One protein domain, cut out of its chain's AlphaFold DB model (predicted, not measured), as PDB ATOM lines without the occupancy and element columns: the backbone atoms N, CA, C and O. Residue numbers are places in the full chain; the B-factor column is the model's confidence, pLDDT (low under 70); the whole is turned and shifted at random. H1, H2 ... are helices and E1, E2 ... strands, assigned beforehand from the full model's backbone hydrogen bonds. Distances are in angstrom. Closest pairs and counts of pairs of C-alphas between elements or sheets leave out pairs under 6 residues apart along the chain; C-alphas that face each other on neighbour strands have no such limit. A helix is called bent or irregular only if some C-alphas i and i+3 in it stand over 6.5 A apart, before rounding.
ATOM      1  N   GLU A  69     -54.691   0.728  -1.224       89.12
ATOM      2  CA  GLU A  69     -53.494   1.380  -0.666       89.12
ATOM      3  C   GLU A  69     -53.595   1.549   0.856       89.12
ATOM      4  O   GLU A  69     -52.631   1.259   1.564       89.12
ATOM      5  N   GLU A  70     -54.754   1.959   1.378       91.75
ATOM      6  CA  GLU A  70     -54.953   2.106   2.822       91.75
ATOM      7  C   GLU A  70     -54.869   0.763   3.553       91.75
ATOM      8  O   GLU A  70     -54.274   0.689   4.630       91.75
ATOM      9  N   ILE A  71     -55.414  -0.309   2.968       93.00
ATOM     10  CA  ILE A  71     -55.292  -1.666   3.513       93.00
ATOM     11  C   ILE A  71     -53.826  -2.110   3.493       93.00
ATOM     12  O   ILE A  71     -53.319  -2.597   4.506       93.00
ATOM     13  N   ARG A  72     -53.120  -1.909   2.372       94.12
ATOM     14  CA  ARG A  72     -51.700  -2.271   2.250       94.12
ATOM     15  C   ARG A  72     -50.859  -1.554   3.294       94.12
ATOM     16  O   ARG A  72     -50.108  -2.214   4.002       94.12
ATOM     17  N   GLU A  73     -51.027  -0.242   3.446       93.69
ATOM     18  CA  GLU A  73     -50.316   0.551   4.456       93.69
ATOM     19  C   GLU A  73     -50.655   0.087   5.878       93.69
ATOM     20  O   GLU A  73     -49.751  -0.128   6.687       93.69
ATOM     21  N   LYS A  74     -51.942  -0.152   6.171       95.31
ATOM     22  CA  LYS A  74     -52.400  -0.632   7.482       95.31
ATOM     23  C   LYS A  74     -51.750  -1.959   7.876       95.31
ATOM     24  O   LYS A  74     -51.311  -2.107   9.015       95.31
ATOM     25  N   TYR A  75     -51.694  -2.920   6.956       96.88
ATOM     26  CA  TYR A  75     -51.182  -4.264   7.235       96.88
ATOM     27  C   TYR A  75     -49.711  -4.458   6.851       96.88
ATOM     28  O   TYR A  75     -49.186  -5.548   7.056       96.88
ATOM     29  N   ASN A  76     -49.011  -3.433   6.349       96.88
ATOM     30  CA  ASN A  76     -47.649  -3.575   5.824       96.88
ATOM     31  C   ASN A  76     -46.661  -4.138   6.855       96.88
ATOM     32  O   ASN A  76     -45.822  -4.965   6.512       96.88
ATOM     33  N   GLY A  77     -46.771  -3.709   8.118       97.31
ATOM     34  CA  GLY A  77     -45.937  -4.228   9.206       97.31
ATOM     35  C   GLY A  77     -46.125  -5.733   9.394       97.31
ATOM     36  O   GLY A  77     -45.168  -6.486   9.294       97.31
ATOM     37  N   LYS A  78     -47.375  -6.186   9.545       97.56
ATOM     38  CA  LYS A  78     -47.671  -7.616   9.700       97.56
ATOM     39  C   LYS A  78     -47.369  -8.420   8.432       97.56
ATOM     40  O   LYS A  78     -46.968  -9.572   8.532       97.56
ATOM     41  N   ALA A  79     -47.538  -7.826   7.250       97.69
ATOM     42  CA  ALA A  79     -47.165  -8.439   5.979       97.69
ATOM     43  C   ALA A  79     -45.657  -8.697   5.898       97.69
ATOM     44  O   ALA A  79     -45.258  -9.756   5.424       97.69
ATOM     45  N   LYS A  80     -44.828  -7.780   6.416       98.06
ATOM     46  CA  LYS A  80     -43.385  -8.001   6.562       98.06
ATOM     47  C   LYS A  80     -43.101  -9.260   7.375       98.06
ATOM     48  O   LYS A  80     -42.373 -10.119   6.894       98.06
ATOM     49  N   ASP A  81     -43.690  -9.352   8.565       97.88
ATOM     50  CA  ASP A  81     -43.459 -10.462   9.494       97.88
ATOM     51  C   ASP A  81     -43.895 -11.784   8.852       97.88
ATOM     52  O   ASP A  81     -43.104 -12.706   8.718       97.88
ATOM     53  N   VAL A  82     -45.116 -11.824   8.306       97.25
ATOM     54  CA  VAL A  82     -45.665 -12.977   7.573       97.25
ATOM     55  C   VAL A  82     -44.748 -13.434   6.438       97.25
ATOM     56  O   VAL A  82     -44.483 -14.627   6.311       97.25
ATOM     57  N   VAL A  83     -44.257 -12.506   5.611       97.62
ATOM     58  CA  VAL A  83     -43.369 -12.818   4.481       97.62
ATOM     59  C   VAL A  83     -42.009 -13.320   4.965       97.62
ATOM     60  O   VAL A  83     -41.421 -14.188   4.323       97.62
ATOM     61  N   GLN A  84     -41.494 -12.799   6.077       98.00
ATOM     62  CA  GLN A  84     -40.240 -13.267   6.667       98.00
ATOM     63  C   GLN A  84     -40.396 -14.663   7.276       98.00
ATOM     64  O   GLN A  84     -39.620 -15.562   6.950       98.00
ATOM     65  N   ASP A  85     -41.423 -14.860   8.097       97.94
ATOM     66  CA  ASP A  85     -41.626 -16.083   8.864       97.94
ATOM     67  C   ASP A  85     -41.979 -17.263   7.962       97.94
ATOM     68  O   ASP A  85     -41.388 -18.332   8.099       97.94
ATOM     69  N   ILE A  86     -42.866 -17.078   6.973       97.25
ATOM     70  CA  ILE A  86     -43.313 -18.170   6.091       97.25
ATOM     71  C   ILE A  86     -42.161 -18.817   5.307       97.25
ATOM     72  O   ILE A  86     -42.235 -19.990   4.947       97.25
ATOM     73  N   GLN A  87     -41.072 -18.085   5.061       97.19
ATOM     74  CA  GLN A  87     -39.895 -18.595   4.353       97.19
ATOM     75  C   GLN A  87     -39.035 -19.537   5.206       97.19
ATOM     76  O   GLN A  87     -38.222 -20.282   4.652       97.19
ATOM     77  N   LYS A  88     -39.204 -19.543   6.533       98.00
ATOM     78  CA  LYS A  88     -38.471 -20.443   7.424       98.00
ATOM     79  C   LYS A  88     -38.868 -21.891   7.142       98.00
ATOM     80  O   LYS A  88     -40.037 -22.250   7.239       98.00
ATOM     81  N   VAL A  89     -37.885 -22.726   6.809       97.25
ATOM     82  CA  VAL A  89     -38.097 -24.168   6.640       97.25
ATOM     83  C   VAL A  89     -38.177 -24.819   8.016       97.25
ATOM     84  O   VAL A  89     -37.291 -24.618   8.847       97.25
ATOM     85  N   MET A  90     -39.227 -25.602   8.228       96.75
ATOM     86  CA  MET A  90     -39.486 -26.371   9.439       96.75
ATOM     87  C   MET A  90     -39.437 -27.871   9.140       96.75
ATOM     88  O   MET A  90     -39.765 -28.310   8.032       96.75
ATOM     89  N   GLN A  91     -39.040 -28.650  10.138       95.19
ATOM     90  CA  GLN A  91     -39.091 -30.107  10.129       95.19
ATOM     91  C   GLN A  91     -40.505 -30.611  10.433       95.19
ATOM     92  O   GLN A  91     -41.365 -29.888  10.944       95.19
ATOM     93  N   ARG A  92     -40.770 -31.876  10.095       90.88
ATOM     94  CA  ARG A  92     -42.099 -32.478  10.247       90.88
ATOM     95  C   ARG A  92     -42.570 -32.542  11.702       90.88
ATOM     96  O   ARG A  92     -43.756 -32.375  11.967       90.88
ATOM     97  N   ASP A  93     -41.662 -32.763  12.637       91.12
ATOM     98  CA  ASP A  93     -41.939 -32.786  14.072       91.12
ATOM     99  C   ASP A  93     -42.209 -31.389  14.661       91.12
ATOM    100  O   ASP A  93     -42.876 -31.281  15.688       91.12
ATOM    101  N   GLU A  94     -41.777 -30.312  13.996       91.44
ATOM    102  CA  GLU A  94     -41.961 -28.934  14.477       91.44
ATOM    103  C   GLU A  94     -43.348 -28.346  14.172       91.44
ATOM    104  O   GLU A  94     -43.811 -27.462  14.899       91.44
ATOM    105  N   ILE A  95     -44.005 -28.816  13.104       90.44
ATOM    106  CA  ILE A  95     -45.286 -28.271  12.614       90.44
ATOM    107  C   ILE A  95     -46.528 -28.876  13.290       90.44
ATOM    108  O   ILE A  95     -47.649 -28.439  13.030       90.44
ATOM    109  N   GLY A  96     -46.336 -29.877  14.153       81.50
ATOM    110  CA  GLY A  96     -47.414 -30.587  14.840       81.50
ATOM    111  C   GLY A  96     -48.177 -31.588  13.961       81.50
ATOM    112  O   GLY A  96     -47.847 -31.843  12.801       81.50
ATOM    113  N   CYS A  97     -49.222 -32.193  14.532       73.88
ATOM    114  CA  CYS A  97     -50.002 -33.265  13.895       73.88
ATOM    115  C   CYS A  97     -51.387 -32.820  13.393       73.88
ATOM    116  O   CYS A  97     -52.108 -33.631  12.812       73.88
ATOM    117  N   HIS A  98     -51.768 -31.559  13.609       81.56
ATOM    118  CA  HIS A  98     -53.113 -31.058  13.334       81.56
ATOM    119  C   HIS A  98     -53.164 -30.307  12.002       81.56
ATOM    120  O   HIS A  98     -52.722 -29.165  11.893       81.56
ATOM    121  N   GLU A  99     -53.708 -30.968  10.980       82.38
ATOM    122  CA  GLU A  99     -54.060 -30.314   9.721       82.38
ATOM    123  C   GLU A  99     -55.395 -29.564   9.884       82.38
ATOM    124  O   GLU A  99     -56.377 -30.145  10.352       82.38
ATOM    125  N   MET A 100     -55.449 -28.292   9.482       83.69
ATOM    126  CA  MET A 100     -56.658 -27.459   9.541       83.69
ATOM    127  C   MET A 100     -57.084 -26.919   8.170       83.69
ATOM    128  O   MET A 100     -56.388 -27.055   7.164       83.69
ATOM    129  N   TYR A 101     -58.257 -26.281   8.135       79.06
ATOM    130  CA  TYR A 101     -58.784 -25.616   6.947       79.06
ATOM    131  C   TYR A 101     -57.897 -24.446   6.492       79.06
ATOM    132  O   TYR A 101     -57.409 -23.667   7.305       79.06
ATOM    133  N   ASN A 102     -57.730 -24.292   5.177       79.75
ATOM    134  CA  ASN A 102     -56.743 -23.401   4.568       79.75
ATOM    135  C   ASN A 102     -57.281 -22.035   4.097       79.75
ATOM    136  O   ASN A 102     -56.516 -21.288   3.499       79.75
ATOM    137  N   ALA A 103     -58.539 -21.645   4.361       83.12
ATOM    138  CA  ALA A 103     -59.065 -20.349   3.871       83.12
ATOM    139  C   ALA A 103     -58.408 -19.102   4.462       83.12
ATOM    140  O   ALA A 103     -58.678 -17.989   4.012       83.12
ATOM    141  N   TRP A 104     -57.600 -19.250   5.506       87.31
ATOM    142  CA  TRP A 104     -56.822 -18.142   6.038       87.31
ATOM    143  C   TRP A 104     -55.549 -17.880   5.219       87.31
ATOM    144  O   TRP A 104     -54.977 -16.798   5.344       87.31
ATOM    145  N   LEU A 105     -55.118 -18.837   4.387       91.69
ATOM    146  CA  LEU A 105     -53.965 -18.691   3.508       91.69
ATOM    147  C   LEU A 105     -54.327 -17.888   2.255       91.69
ATOM    148  O   LEU A 105     -55.364 -18.101   1.633       91.69
ATOM    149  N   SER A 106     -53.429 -16.989   1.861       92.19
ATOM    150  CA  SER A 106     -53.506 -16.235   0.610       92.19
ATOM    151  C   SER A 106     -52.102 -16.062   0.036       92.19
ATOM    152  O   SER A 106     -51.126 -15.970   0.781       92.19
ATOM    153  N   SER A 107     -51.999 -16.002  -1.292       90.56
ATOM    154  CA  SER A 107     -50.775 -15.617  -2.012       90.56
ATOM    155  C   SER A 107     -50.595 -14.092  -2.096       90.56
ATOM    156  O   SER A 107     -49.585 -13.598  -2.602       90.56
ATOM    157  N   ASN A 108     -51.558 -13.326  -1.573       93.12
ATOM    158  CA  ASN A 108     -51.460 -11.891  -1.359       93.12
ATOM    159  C   ASN A 108     -50.931 -11.599   0.063       93.12
ATOM    160  O   ASN A 108     -51.579 -11.983   1.041       93.12
ATOM    161  N   PRO A 109     -49.800 -10.881   0.219       95.50
ATOM    162  CA  PRO A 109     -49.172 -10.705   1.529       95.50
ATOM    163  C   PRO A 109     -50.021  -9.887   2.505       95.50
ATOM    164  O   PRO A 109     -49.997 -10.156   3.704       95.50
ATOM    165  N   TRP A 110     -50.815  -8.931   2.018       96.00
ATOM    166  CA  TRP A 110     -51.682  -8.125   2.882       96.00
ATOM    167  C   TRP A 110     -52.983  -8.845   3.239       96.00
ATOM    168  O   TRP A 110     -53.464  -8.671   4.354       96.00
ATOM    169  N   GLU A 111     -53.517  -9.706   2.364       94.69
ATOM    170  CA  GLU A 111     -54.648 -10.582   2.725       94.69
ATOM    171  C   GLU A 111     -54.241 -11.606   3.769       94.69
ATOM    172  O   GLU A 111     -54.960 -11.793   4.747       94.69
ATOM    173  N   LEU A 112     -53.074 -12.230   3.594       95.62
ATOM    174  CA  LEU A 112     -52.544 -13.178   4.565       95.62
ATOM    175  C   LEU A 112     -52.288 -12.489   5.912       95.62
ATOM    176  O   LEU A 112     -52.690 -13.002   6.956       95.62
ATOM    177  N   ALA A 113     -51.705 -11.287   5.899       97.19
ATOM    178  CA  ALA A 113     -51.527 -10.477   7.101       97.19
ATOM    179  C   ALA A 113     -52.863 -10.117   7.770       97.19
ATOM    180  O   ALA A 113     -53.004 -10.282   8.982       97.19
ATOM    181  N   GLN A 114     -53.854  -9.671   6.995       95.44
ATOM    182  CA  GLN A 114     -55.194  -9.354   7.492       95.44
ATOM    183  C   GLN A 114     -55.868 -10.593   8.100       95.44
ATOM    184  O   GLN A 114     -56.432 -10.514   9.194       95.44
ATOM    185  N   ALA A 115     -55.776 -11.747   7.437       94.44
ATOM    186  CA  ALA A 115     -56.316 -13.011   7.922       94.44
ATOM    187  C   ALA A 115     -55.647 -13.454   9.231       94.44
ATOM    188  O   ALA A 115     -56.360 -13.883  10.143       94.44
ATOM    189  N   CYS A 116     -54.323 -13.290   9.343       95.69
ATOM    190  CA  CYS A 116     -53.566 -13.563  10.564       95.69
ATOM    191  C   CYS A 116     -54.003 -12.651  11.715       95.69
ATOM    192  O   CYS A 116     -54.247 -13.137  12.810       95.69
ATOM    193  N   VAL A 117     -54.170 -11.343  11.484       95.50
ATOM    194  CA  VAL A 117     -54.655 -10.418  12.528       95.50
ATOM    195  C   VAL A 117     -56.070 -10.781  12.969       95.50
ATOM    196  O   VAL A 117     -56.335 -10.884  14.164       95.50
ATOM    197  N   ARG A 118     -56.978 -11.015  12.015       93.56
ATOM    198  CA  ARG A 118     -58.389 -11.317  12.296       93.56
ATOM    199  C   ARG A 118     -58.563 -12.594  13.116       93.56
ATOM    200  O   ARG A 118     -59.451 -12.652  13.958       93.56
ATOM    201  N   GLN A 119     -57.742 -13.602  12.846       92.62
ATOM    202  CA  GLN A 119     -57.805 -14.909  13.506       92.62
ATOM    203  C   GLN A 119     -56.776 -15.065  14.629       92.62
ATOM    204  O   GLN A 119     -56.695 -16.134  15.217       92.62
ATOM    205  N   LYS A 120     -56.008 -14.008  14.930       95.56
ATOM    206  CA  LYS A 120     -54.932 -14.006  15.931       95.56
ATOM    207  C   LYS A 120     -53.907 -15.128  15.719       95.56
ATOM    208  O   LYS A 120     -53.509 -15.808  16.657       95.56
ATOM    209  N   LEU A 121     -53.481 -15.299  14.472       95.19
ATOM    210  CA  LEU A 121     -52.506 -16.306  14.067       95.19
ATOM    211  C   LEU A 121     -51.113 -15.698  13.879       95.19
ATOM    212  O   LEU A 121     -50.952 -14.572  13.385       95.19
ATOM    213  N   SER A 122     -50.100 -16.490  14.210       96.62
ATOM    214  CA  SER A 122     -48.695 -16.217  13.913       96.62
ATOM    215  C   SER A 122     -48.138 -17.327  13.036       96.62
ATOM    216  O   SER A 122     -48.190 -18.492  13.409       96.62
ATOM    217  N   ILE A 123     -47.618 -16.978  11.859       97.19
ATOM    218  CA  ILE A 123     -46.958 -17.950  10.983       97.19
ATOM    219  C   ILE A 123     -45.588 -18.274  11.573       97.19
ATOM    220  O   ILE A 123     -44.865 -17.368  11.968       97.19
ATOM    221  N   LEU A 124     -45.236 -19.557  11.620       97.31
ATOM    222  CA  LEU A 124     -43.943 -20.016  12.132       97.31
ATOM    223  C   LEU A 124     -42.970 -20.425  11.020       97.31
ATOM    224  O   LEU A 124     -41.759 -20.448  11.249       97.31
ATOM    225  N   GLY A 125     -43.491 -20.776   9.842       97.62
ATOM    226  CA  GLY A 125     -42.708 -21.274   8.716       97.62
ATOM    227  C   GLY A 125     -43.492 -22.220   7.818       97.62
ATOM    228  O   GLY A 125     -44.721 -22.300   7.881       97.62
ATOM    229  N   HIS A 126     -42.767 -22.952   6.976       97.56
ATOM    230  CA  HIS A 126     -43.314 -23.998   6.122       97.56
ATOM    231  C   HIS A 126     -42.507 -25.294   6.221       97.56
ATOM    232  O   HIS A 126     -41.288 -25.284   6.364       97.56
ATOM    233  N   CYS A 127     -43.186 -26.425   6.070       96.56
ATOM    234  CA  CYS A 127     -42.592 -27.753   6.004       96.56
ATOM    235  C   CYS A 127     -42.823 -28.363   4.622       96.56
ATOM    236  O   CYS A 127     -43.904 -28.240   4.048       96.56
ATOM    237  N   ARG A 128     -41.796 -29.026   4.086       95.50
ATOM    238  CA  ARG A 128     -41.852 -29.728   2.791       95.50
ATOM    239  C   ARG A 128     -42.042 -31.235   2.944       95.50
ATOM    240  O   ARG A 128     -42.388 -31.908   1.982       95.50
ATOM    241  N   ASP A 129     -41.822 -31.758   4.148       94.38
ATOM    242  CA  ASP A 129     -42.001 -33.170   4.477       94.38
ATOM    243  C   ASP A 129     -43.464 -33.451   4.852       94.38
ATOM    244  O   ASP A 129     -43.825 -33.812   5.974       94.38
ATOM    245  N   ILE A 130     -44.354 -33.184   3.898       91.94
ATOM    246  CA  ILE A 130     -45.776 -33.479   4.004       91.94
ATOM    247  C   ILE A 130     -46.251 -34.278   2.799       91.94
ATOM    248  O   ILE A 130     -45.677 -34.187   1.720       91.94
ATOM    249  N   ILE A 131     -47.320 -35.059   2.968       91.44
ATOM    250  CA  ILE A 131     -47.989 -35.700   1.833       91.44
ATOM    251  C   ILE A 131     -48.682 -34.584   1.038       91.44
ATOM    252  O   ILE A 131     -49.589 -33.955   1.596       91.44
ATOM    253  N   PRO A 132     -48.289 -34.318  -0.222       92.56
ATOM    254  CA  PRO A 132     -48.917 -33.275  -1.024       92.56
ATOM    255  C   PRO A 132     -50.392 -33.580  -1.283       92.56
ATOM    256  O   PRO A 132     -50.789 -34.744  -1.361       92.56
ATOM    257  N   LYS A 133     -51.199 -32.535  -1.477       90.75
ATOM    258  CA  LYS A 133     -52.602 -32.664  -1.896       90.75
ATOM    259  C   LYS A 133     -52.829 -31.993  -3.235       90.75
ATOM    260  O   LYS A 133     -52.168 -31.019  -3.566       90.75
ATOM    261  N   THR A 134     -53.804 -32.494  -3.978       88.75
ATOM    262  CA  THR A 134     -54.313 -31.816  -5.167       88.75
ATOM    263  C   THR A 134     -55.574 -31.058  -4.784       88.75
ATOM    264  O   THR A 134     -56.504 -31.642  -4.224       88.75
ATOM    265  N   ALA A 135     -55.610 -29.757  -5.055       82.19
ATOM    266  CA  ALA A 135     -56.782 -28.932  -4.819       82.19
ATOM    267  C   ALA A 135     -57.944 -29.410  -5.701       82.19
ATOM    268  O   ALA A 135     -57.818 -29.495  -6.920       82.19
ATOM    269  N   ILE A 136     -59.090 -29.710  -5.084       76.88
ATOM    270  CA  ILE A 136     -60.249 -30.316  -5.763       76.88
ATOM    271  C   ILE A 136     -60.796 -29.416  -6.881       76.88
ATOM    272  O   ILE A 136     -61.225 -29.916  -7.915       76.88
ATOM    273  N   PHE A 137     -60.783 -28.099  -6.678       75.62
ATOM    274  CA  PHE A 137     -61.402 -27.148  -7.604       75.62
ATOM    275  C   PHE A 137     -60.469 -26.665  -8.711       75.62
ATOM    276  O   PHE A 137     -60.939 -26.377  -9.806       75.62
ATOM    277  N   SER A 138     -59.171 -26.569  -8.438       77.19
ATOM    278  CA  SER A 138     -58.209 -25.967  -9.361       77.19
ATOM    279  C   SER A 138     -57.192 -26.962  -9.926       77.19
ATOM    280  O   SER A 138     -56.456 -26.631 -10.846       77.19
ATOM    281  N   GLY A 139     -57.142 -28.193  -9.403       81.31
ATOM    282  CA  GLY A 139     -56.183 -29.219  -9.830       81.31
ATOM    283  C   GLY A 139     -54.749 -28.962  -9.361       81.31
ATOM    284  O   GLY A 139     -53.834 -29.704  -9.714       81.31
ATOM    285  N   ASP A 140     -54.548 -27.929  -8.552       83.88
ATOM    286  CA  ASP A 140     -53.224 -27.475  -8.175       83.88
ATOM    287  C   ASP A 140     -52.570 -28.355  -7.120       83.88
ATOM    288  O   ASP A 140     -53.216 -28.826  -6.181       83.88
ATOM    289  N   LYS A 141     -51.257 -28.541  -7.247       90.12
ATOM    290  CA  LYS A 141     -50.471 -29.305  -6.285       90.12
ATOM    291  C   LYS A 141     -50.103 -28.426  -5.093       90.12
ATOM    292  O   LYS A 141     -49.332 -27.488  -5.229       90.12
ATOM    293  N   LEU A 142     -50.618 -28.781  -3.925       92.50
ATOM    294  CA  LEU A 142     -50.269 -28.208  -2.633       92.50
ATOM    295  C   LEU A 142     -49.173 -29.075  -2.002       92.50
ATOM    296  O   LEU A 142     -49.448 -30.156  -1.473       92.50
ATOM    297  N   ASP A 143     -47.925 -28.645  -2.146       93.56
ATOM    298  CA  ASP A 143     -46.708 -29.416  -1.882       93.56
ATOM    299  C   ASP A 143     -46.005 -29.066  -0.562       93.56
ATOM    300  O   ASP A 143     -45.022 -29.717  -0.207       93.56
ATOM    301  N   ILE A 144     -46.512 -28.081   0.180       95.19
ATOM    302  CA  ILE A 144     -45.958 -27.659   1.470       95.19
ATOM    303  C   ILE A 144     -47.041 -27.508   2.539       95.19
ATOM    304  O   ILE A 144     -48.212 -27.295   2.234       95.19
ATOM    305  N   GLY A 145     -46.640 -27.604   3.804       95.56
ATOM    306  CA  GLY A 145     -47.473 -27.307   4.965       95.56
ATOM    307  C   GLY A 145     -47.040 -25.995   5.602       95.56
ATOM    308  O   GLY A 145     -45.940 -25.929   6.142       95.56
ATOM    309  N   VAL A 146     -47.875 -24.958   5.554       96.94
ATOM    310  CA  VAL A 146     -47.624 -23.701   6.277       96.94
ATOM    311  C   VAL A 146     -48.073 -23.885   7.717       96.94
ATOM    312  O   VAL A 146     -49.230 -24.225   7.952       96.94
ATOM    313  N   CYS A 147     -47.162 -23.670   8.663       96.62
ATOM    314  CA  CYS A 147     -47.425 -23.806  10.089       96.62
ATOM    315  C   CYS A 147     -47.775 -22.452  10.705       96.62
ATOM    316  O   CYS A 147     -47.092 -21.450  10.461       96.62
ATOM    317  N   ALA A 148     -48.825 -22.445  11.519       95.75
ATOM    318  CA  ALA A 148     -49.235 -21.305  12.316       95.75
ATOM    319  C   ALA A 148     -49.494 -21.715  13.769       95.75
ATOM    320  O   ALA A 148     -49.765 -22.877  14.073       95.75
ATOM    321  N   GLU A 149     -49.401 -20.729  14.650       94.94
ATOM    322  CA  GLU A 149     -49.700 -20.821  16.073       94.94
ATOM    323  C   GLU A 149     -50.813 -19.826  16.413       94.94
ATOM    324  O   GLU A 149     -50.795 -18.684  15.933       94.94
ATOM    325  N   ASP A 150     -51.800 -20.270  17.189       93.38
ATOM    326  CA  ASP A 150     -52.897 -19.429  17.672       93.38
ATOM    327  C   ASP A 150     -52.538 -18.686  18.977       93.38
ATOM    328  O   ASP A 150     -51.430 -18.790  19.505       93.38
ATOM    329  N   GLU A 151     -53.486 -17.924  19.530       94.00
ATOM    330  CA  GLU A 151     -53.270 -17.178  20.779       94.00
ATOM    331  C   GLU A 151     -53.082 -18.063  22.027       94.00
ATOM    332  O   GLU A 151     -52.606 -17.572  23.053       94.00
ATOM    333  N   ASN A 152     -53.434 -19.348  21.948       93.25
ATOM    334  CA  ASN A 152     -53.292 -20.323  23.029       93.25
ATOM    335  C   ASN A 152     -51.978 -21.117  22.934       93.25
ATOM    336  O   ASN A 152     -51.705 -21.951  23.800       93.25
ATOM    337  N   GLY A 153     -51.162 -20.864  21.905       91.25
ATOM    338  CA  GLY A 153     -49.952 -21.634  21.625       91.25
ATOM    339  C   GLY A 153     -50.226 -22.964  20.918       91.25
ATOM    340  O   GLY A 153     -49.341 -23.820  20.861       91.25
ATOM    341  N   GLU A 154     -51.440 -23.174  20.400       91.38
ATOM    342  CA  GLU A 154     -51.775 -24.359  19.623       91.38
ATOM    343  C   GLU A 154     -51.213 -24.226  18.207       91.38
ATOM    344  O   GLU A 154     -51.499 -23.271  17.481       91.38
ATOM    345  N   ARG A 155     -50.406 -25.215  17.811       93.25
ATOM    346  CA  ARG A 155     -49.817 -25.287  16.475       93.25
ATOM    347  C   ARG A 155     -50.633 -26.174  15.564       93.25
ATOM    348  O   ARG A 155     -50.916 -27.330  15.879       93.25
ATOM    349  N   PHE A 156     -50.895 -25.648  14.383       93.06
ATOM    350  CA  PHE A 156     -51.519 -26.374  13.295       93.06
ATOM    351  C   PHE A 156     -50.844 -26.015  11.977       93.06
ATOM    352  O   PHE A 156     -50.046 -25.076  11.881       93.06
ATOM    353  N   TRP A 157     -51.157 -26.778  10.938       94.88
ATOM    354  CA  TRP A 157     -50.638 -26.508   9.608       94.88
ATOM    355  C   TRP A 157     -51.682 -26.738   8.521       94.88
ATOM    356  O   TRP A 157     -52.671 -27.449   8.707       94.88
ATOM    357  N   CYS A 158     -51.458 -26.109   7.370       93.69
ATOM    358  CA  CYS A 158     -52.348 -26.177   6.217       93.69
ATOM    359  C   CYS A 158     -51.557 -26.387   4.926       93.69
ATOM    360  O   CYS A 158     -50.491 -25.796   4.742       93.69
ATOM    361  N   HIS A 159     -52.103 -27.192   4.012       93.56
ATOM    362  CA  HIS A 159     -51.546 -27.372   2.672       93.56
ATOM    363  C   HIS A 159     -51.538 -26.064   1.880       93.56
ATOM    364  O   HIS A 159     -52.551 -25.365   1.789       93.56
ATOM    365  N   PHE A 160     -50.401 -25.781   1.256       93.31
ATOM    366  CA  PHE A 160     -50.175 -24.614   0.415       93.31
ATOM    367  C   PHE A 160     -49.211 -24.939  -0.728       93.31
ATOM    368  O   PHE A 160     -48.699 -26.057  -0.813       93.31
ATOM    369  N   ARG A 161     -48.971 -23.963  -1.606       92.38
ATOM    370  CA  ARG A 161     -48.026 -24.085  -2.719       92.38
ATOM    371  C   ARG A 161     -46.709 -23.417  -2.392       92.38
ATOM    372  O   ARG A 161     -46.686 -22.281  -1.912       92.38
ATOM    373  N   SER A 162     -45.611 -24.083  -2.707       92.88
ATOM    374  CA  SER A 162     -44.292 -23.470  -2.625       92.88
ATOM    375  C   SER A 162     -44.177 -22.250  -3.551       92.88
ATOM    376  O   SER A 162     -43.576 -21.244  -3.166       92.88
ATOM    377  N   GLU A 163     -44.834 -22.254  -4.715       91.06
ATOM    378  CA  GLU A 163     -44.871 -21.108  -5.631       91.06
ATOM    379  C   GLU A 163     -45.578 -19.888  -5.033       91.06
ATOM    380  O   GLU A 163     -45.151 -18.752  -5.262       91.06
ATOM    381  N   SER A 164     -46.602 -20.103  -4.208       92.12
ATOM    382  CA  SER A 164     -47.288 -19.021  -3.506       92.12
ATOM    383  C   SER A 164     -46.386 -18.296  -2.503       92.12
ATOM    384  O   SER A 164     -46.506 -17.079  -2.363       92.12
ATOM    385  N   ILE A 165     -45.437 -18.985  -1.851       94.25
ATOM    386  CA  ILE A 165     -44.425 -18.316  -1.009       94.25
ATOM    387  C   ILE A 165     -43.580 -17.361  -1.859       94.25
ATOM    388  O   ILE A 165     -43.365 -16.211  -1.475       94.25
ATOM    389  N   ASN A 166     -43.157 -17.788  -3.052       91.81
ATOM    390  CA  ASN A 166     -42.391 -16.926  -3.955       91.81
ATOM    391  C   ASN A 166     -43.210 -15.709  -4.413       91.81
ATOM    392  O   ASN A 166     -42.672 -14.604  -4.517       91.81
ATOM    393  N   ALA A 167     -44.507 -15.895  -4.676       91.56
ATOM    394  CA  ALA A 167     -45.407 -14.807  -5.038       91.56
ATOM    395  C   ALA A 167     -45.550 -13.785  -3.897       91.56
ATOM    396  O   ALA A 167     -45.435 -12.582  -4.146       91.56
ATOM    397  N   LEU A 168     -45.719 -14.247  -2.654       94.50
ATOM    398  CA  LEU A 168     -45.794 -13.397  -1.461       94.50
ATOM    399  C   LEU A 168     -44.561 -12.495  -1.328       94.50
ATOM    400  O   LEU A 168     -44.700 -11.275  -1.207       94.50
ATOM    401  N   VAL A 169     -43.366 -13.090  -1.411       94.75
ATOM    402  CA  VAL A 169     -42.085 -12.374  -1.313       94.75
ATOM    403  C   VAL A 169     -41.974 -11.318  -2.411       94.75
ATOM    404  O   VAL A 169     -41.815 -10.134  -2.113       94.75
ATOM    405  N   ARG A 170     -42.159 -11.716  -3.677       93.81
ATOM    406  CA  ARG A 170     -42.029 -10.809  -4.831       93.81
ATOM    407  C   ARG A 170     -43.006  -9.639  -4.768       93.81
ATOM    408  O   ARG A 170     -42.629  -8.507  -5.058       93.81
ATOM    409  N   ARG A 171     -44.264  -9.892  -4.393       93.75
ATOM    410  CA  ARG A 171     -45.283  -8.837  -4.249       93.75
ATOM    411  C   ARG A 171     -44.902  -7.837  -3.172       93.75
ATOM    412  O   ARG A 171     -45.020  -6.631  -3.392       93.75
ATOM    413  N   TYR A 172     -44.454  -8.336  -2.023       95.81
ATOM    414  CA  TYR A 172     -44.070  -7.486  -0.909       95.81
ATOM    415  C   TYR A 172     -42.848  -6.628  -1.257       95.81
ATOM    416  O   TYR A 172     -42.897  -5.411  -1.081       95.81
ATOM    417  N   GLU A 173     -41.795  -7.225  -1.823       94.69
ATOM    418  CA  GLU A 173     -40.598  -6.512  -2.290       94.69
ATOM    419  C   GLU A 173     -40.949  -5.431  -3.312       94.69
ATOM    420  O   GLU A 173     -40.562  -4.270  -3.154       94.69
ATOM    421  N   ARG A 174     -41.764  -5.773  -4.315       93.19
ATOM    422  CA  ARG A 174     -42.165  -4.832  -5.361       93.19
ATOM    423  C   ARG A 174     -42.967  -3.656  -4.814       93.19
ATOM    424  O   ARG A 174     -42.804  -2.527  -5.275       93.19
ATOM    425  N   TYR A 175     -43.807  -3.900  -3.813       93.81
ATOM    426  CA  TYR A 175     -44.499  -2.828  -3.111       93.81
ATOM    427  C   TYR A 175     -43.549  -1.964  -2.283       93.81
ATOM    428  O   TYR A 175     -43.697  -0.747  -2.318       93.81
ATOM    429  N   GLN A 176     -42.537  -2.524  -1.607       95.31
ATOM    430  CA  GLN A 176     -41.532  -1.699  -0.918       95.31
ATOM    431  C   GLN A 176     -40.753  -0.814  -1.906       95.31
ATOM    432  O   GLN A 176     -40.536   0.372  -1.640       95.31
ATOM    433  N   GLU A 177     -40.384  -1.350  -3.073       93.25
ATOM    434  CA  GLU A 177     -39.743  -0.578  -4.142       93.25
ATOM    435  C   GLU A 177     -40.641   0.557  -4.636       93.25
ATOM    436  O   GLU A 177     -40.199   1.709  -4.702       93.25
ATOM    437  N   TRP A 178     -41.902   0.255  -4.956       93.00
ATOM    438  CA  TRP A 178     -42.870   1.267  -5.366       93.00
ATOM    439  C   TRP A 178     -43.063   2.310  -4.272       93.00
ATOM    440  O   TRP A 178     -42.971   3.494  -4.558       93.00
ATOM    441  N   ARG A 179     -43.228   1.908  -3.011       90.81
ATOM    442  CA  ARG A 179     -43.446   2.810  -1.873       90.81
ATOM    443  C   ARG A 179     -42.294   3.797  -1.682       90.81
ATOM    444  O   ARG A 179     -42.537   4.940  -1.303       90.81
ATOM    445  N   SER A 180     -41.063   3.387  -1.997       90.62
ATOM    446  CA  SER A 180     -39.881   4.257  -1.941       90.62
ATOM    447  C   SER A 180     -39.831   5.324  -3.044       90.62
ATOM    448  O   SER A 180     -39.222   6.374  -2.850       90.62
ATOM    449  N   LYS A 181     -40.470   5.076  -4.197       90.06
ATOM    450  CA  LYS A 181     -40.405   5.946  -5.389       90.06
ATOM    451  C   LYS A 181     -41.729   6.651  -5.702       90.06
ATOM    452  O   LYS A 181     -41.719   7.723  -6.293       90.06
ATOM    453  N   ARG A 182     -42.857   6.039  -5.333       86.56
ATOM    454  CA  ARG A 182     -44.248   6.367  -5.692       86.56
ATOM    455  C   ARG A 182     -44.446   6.662  -7.186       86.56
ATOM    456  O   ARG A 182     -45.167   7.582  -7.557       86.56
ATOM    457  N   VAL A 183     -43.797   5.873  -8.046       84.00
ATOM    458  CA  VAL A 183     -43.902   5.991  -9.511       84.00
ATOM    459  C   VAL A 183     -44.684   4.811 -10.079       84.00
ATOM    460  O   VAL A 183     -44.343   3.660  -9.818       84.00
ATOM    461  N   GLY A 184     -45.680   5.111 -10.915       83.50
ATOM    462  CA  GLY A 184     -46.541   4.120 -11.561       83.50
ATOM    463  C   GLY A 184     -47.749   3.723 -10.712       83.50
ATOM    464  O   GLY A 184     -47.824   4.028  -9.520       83.50
ATOM    465  N   ASN A 185     -48.708   3.054 -11.347       85.50
ATOM    466  CA  ASN A 185     -49.884   2.507 -10.683       85.50
ATOM    467  C   ASN A 185     -49.514   1.187  -9.989       85.50
ATOM    468  O   ASN A 185     -49.046   0.252 -10.638       85.50
ATOM    469  N   MET A 186     -49.701   1.118  -8.667       86.44
ATOM    470  CA  MET A 186     -49.353  -0.066  -7.879       86.44
ATOM    471  C   MET A 186     -50.157  -1.298  -8.295       86.44
ATOM    472  O   MET A 186     -49.617  -2.402  -8.285       86.44
ATOM    473  N   ASP A 187     -51.424  -1.120  -8.658       84.00
ATOM    474  CA  ASP A 187     -52.300  -2.238  -9.005       84.00
ATOM    475  C   ASP A 187     -51.847  -2.876 -10.320       84.00
ATOM    476  O   ASP A 187     -51.732  -4.097 -10.393       84.00
ATOM    477  N   ASP A 188     -51.426  -2.064 -11.294       82.62
ATOM    478  CA  ASP A 188     -50.820  -2.544 -12.542       82.62
ATOM    479  C   ASP A 188     -49.490  -3.271 -12.271       82.62
ATOM    480  O   ASP A 188     -49.215  -4.341 -12.820       82.62
ATOM    481  N   ILE A 189     -48.662  -2.719 -11.377       82.94
ATOM    482  CA  ILE A 189     -47.370  -3.309 -11.000       82.94
ATOM    483  C   ILE A 189     -47.559  -4.673 -10.320       82.94
ATOM    484  O   ILE A 189     -46.798  -5.603 -10.593       82.94
ATOM    485  N   LEU A 190     -48.549  -4.803  -9.430       83.38
ATOM    486  CA  LEU A 190     -48.871  -6.068  -8.769       83.38
ATOM    487  C   LEU A 190     -49.624  -7.038  -9.673       83.38
ATOM    488  O   LEU A 190     -49.503  -8.240  -9.451       83.38
ATOM    489  N   GLY A 191     -50.385  -6.542 -10.649       78.44
ATOM    490  CA  GLY A 191     -51.072  -7.358 -11.652       78.44
ATOM    491  C   GLY A 191     -50.096  -8.097 -12.566       78.44
ATOM    492  O   GLY A 191     -50.359  -9.224 -12.965       78.44
ATOM    493  N   GLY A 192     -48.912  -7.522 -12.815       73.94
ATOM    494  CA  GLY A 192     -47.828  -8.192 -13.545       73.94
ATOM    495  C   GLY A 192     -47.133  -9.324 -12.774       73.94
ATOM    496  O   GLY A 192     -46.330 -10.060 -13.349       73.94
ATOM    497  N   ILE A 193     -47.415  -9.476 -11.477       76.31
ATOM    498  CA  ILE A 193     -47.014 -10.647 -10.699       76.31
ATOM    499  C   ILE A 193     -48.241 -11.561 -10.679       76.31
ATOM    500  O   ILE A 193     -49.285 -11.119 -10.207       76.31
TER     501      ILE A 193
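AT A GLANCE: This is residues 69 to 193 of the 201 residues of an uncharacterized protein of Coprococcus sp. AM25-4LB (UniProt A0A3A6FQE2). A small sheet of three strands makes one end of the domain, and four helices make the other: H1 stands up from the sheet with H2 crossing it, while the long H3 runs away from the sheet along the longest axis and H4 folds back on H3. The long link of residues 87 to 108 wraps round the sheet from the E1 edge to the E3 edge before it returns to the helices. The printed part has 125 residues, with four named helices and three named strands in the order H1 H2 E1 E2 E3 H3 H4; the sheet order is E1 E2 E3, antiparallel, and the class is mixed, helices and strands. The whole is compact, with a radius of gyration of the C-alphas of 14.9 A and spans of 46 by 34 by 23 A.

HOW THE PARTS SIT: Begin with the sheet, a meander in which each strand is the antiparallel neighbour of the one before: E1, residues 122 to 127, E2, residues 144 to 149, and E3, residues 155 to 160. Look between E1 and E2, a hairpin, for N 124 and O 147, 2.9 A apart; between E2 and E3, also a hairpin, N 146 and O 158 are 2.9 A apart, both pairs within hydrogen-bond range. The sheet is strongly twisted, but only just, with C-alphas up to 4.4 A off its best plane. H1, residues 69 to 86, is on the sheet and stands up from it at 48 degrees; its closest C-alphas to E1 are those of Ile 86 and Gly 125, 4.1 A. H1 is irregular, with C-alphas 74 and 77 lying 7.6 A apart, and has a kink of 63 degrees near residue 77. H2, residues 109 to 119, touches H1 about perpendicular, at 85 degrees, closest at the C-alphas of Ala 79 and Ala 113, 4.9 A. H3, residues 162 to 181, only grazes the sheet with residues 162 to 165. H1 touches H3 with residues 79 to 86 alone, closest at the C-alphas of Val 83 and Val 169, 6.0 A, at a steep tilt of 46 degrees, opposite ways. H4, residues 186 to 191, forms a helical hairpin with H3, at a shallow tilt of 23 degrees; their closest C-alphas are those of Arg 171 and Leu 190, 6.4 A. H4 and E1 are apart. Every O i to N i+4 pair is within hydrogen-bond range in H2, H3 and H4; in H1 it is 12 of 14.

IN THESE COORDINATES: Find C-alpha 122 at (-48.695, -16.217, 13.913), where E1 begins; E2 spans 16.6 A and E3 16.1 A. Then find C-alpha 162 at (-44.292, -23.470, -2.625), from which H3 runs 29.8 A to C-alpha 181. H1 spans 23.1 A and H2 15.4 A, and H4 ends at C-alpha 191, at (-51.072, -7.358, -11.652).

THE WHOLE: The two C-alphas farthest apart are those of Cys 97 and Val 183, 46.1 A. The printed part has no cut; the links H1 to H2 and E1 to E2 are long. Residues 180 to 185 stand free. The mean pLDDT of the printed part is 91.5, and no printed residue is under 70.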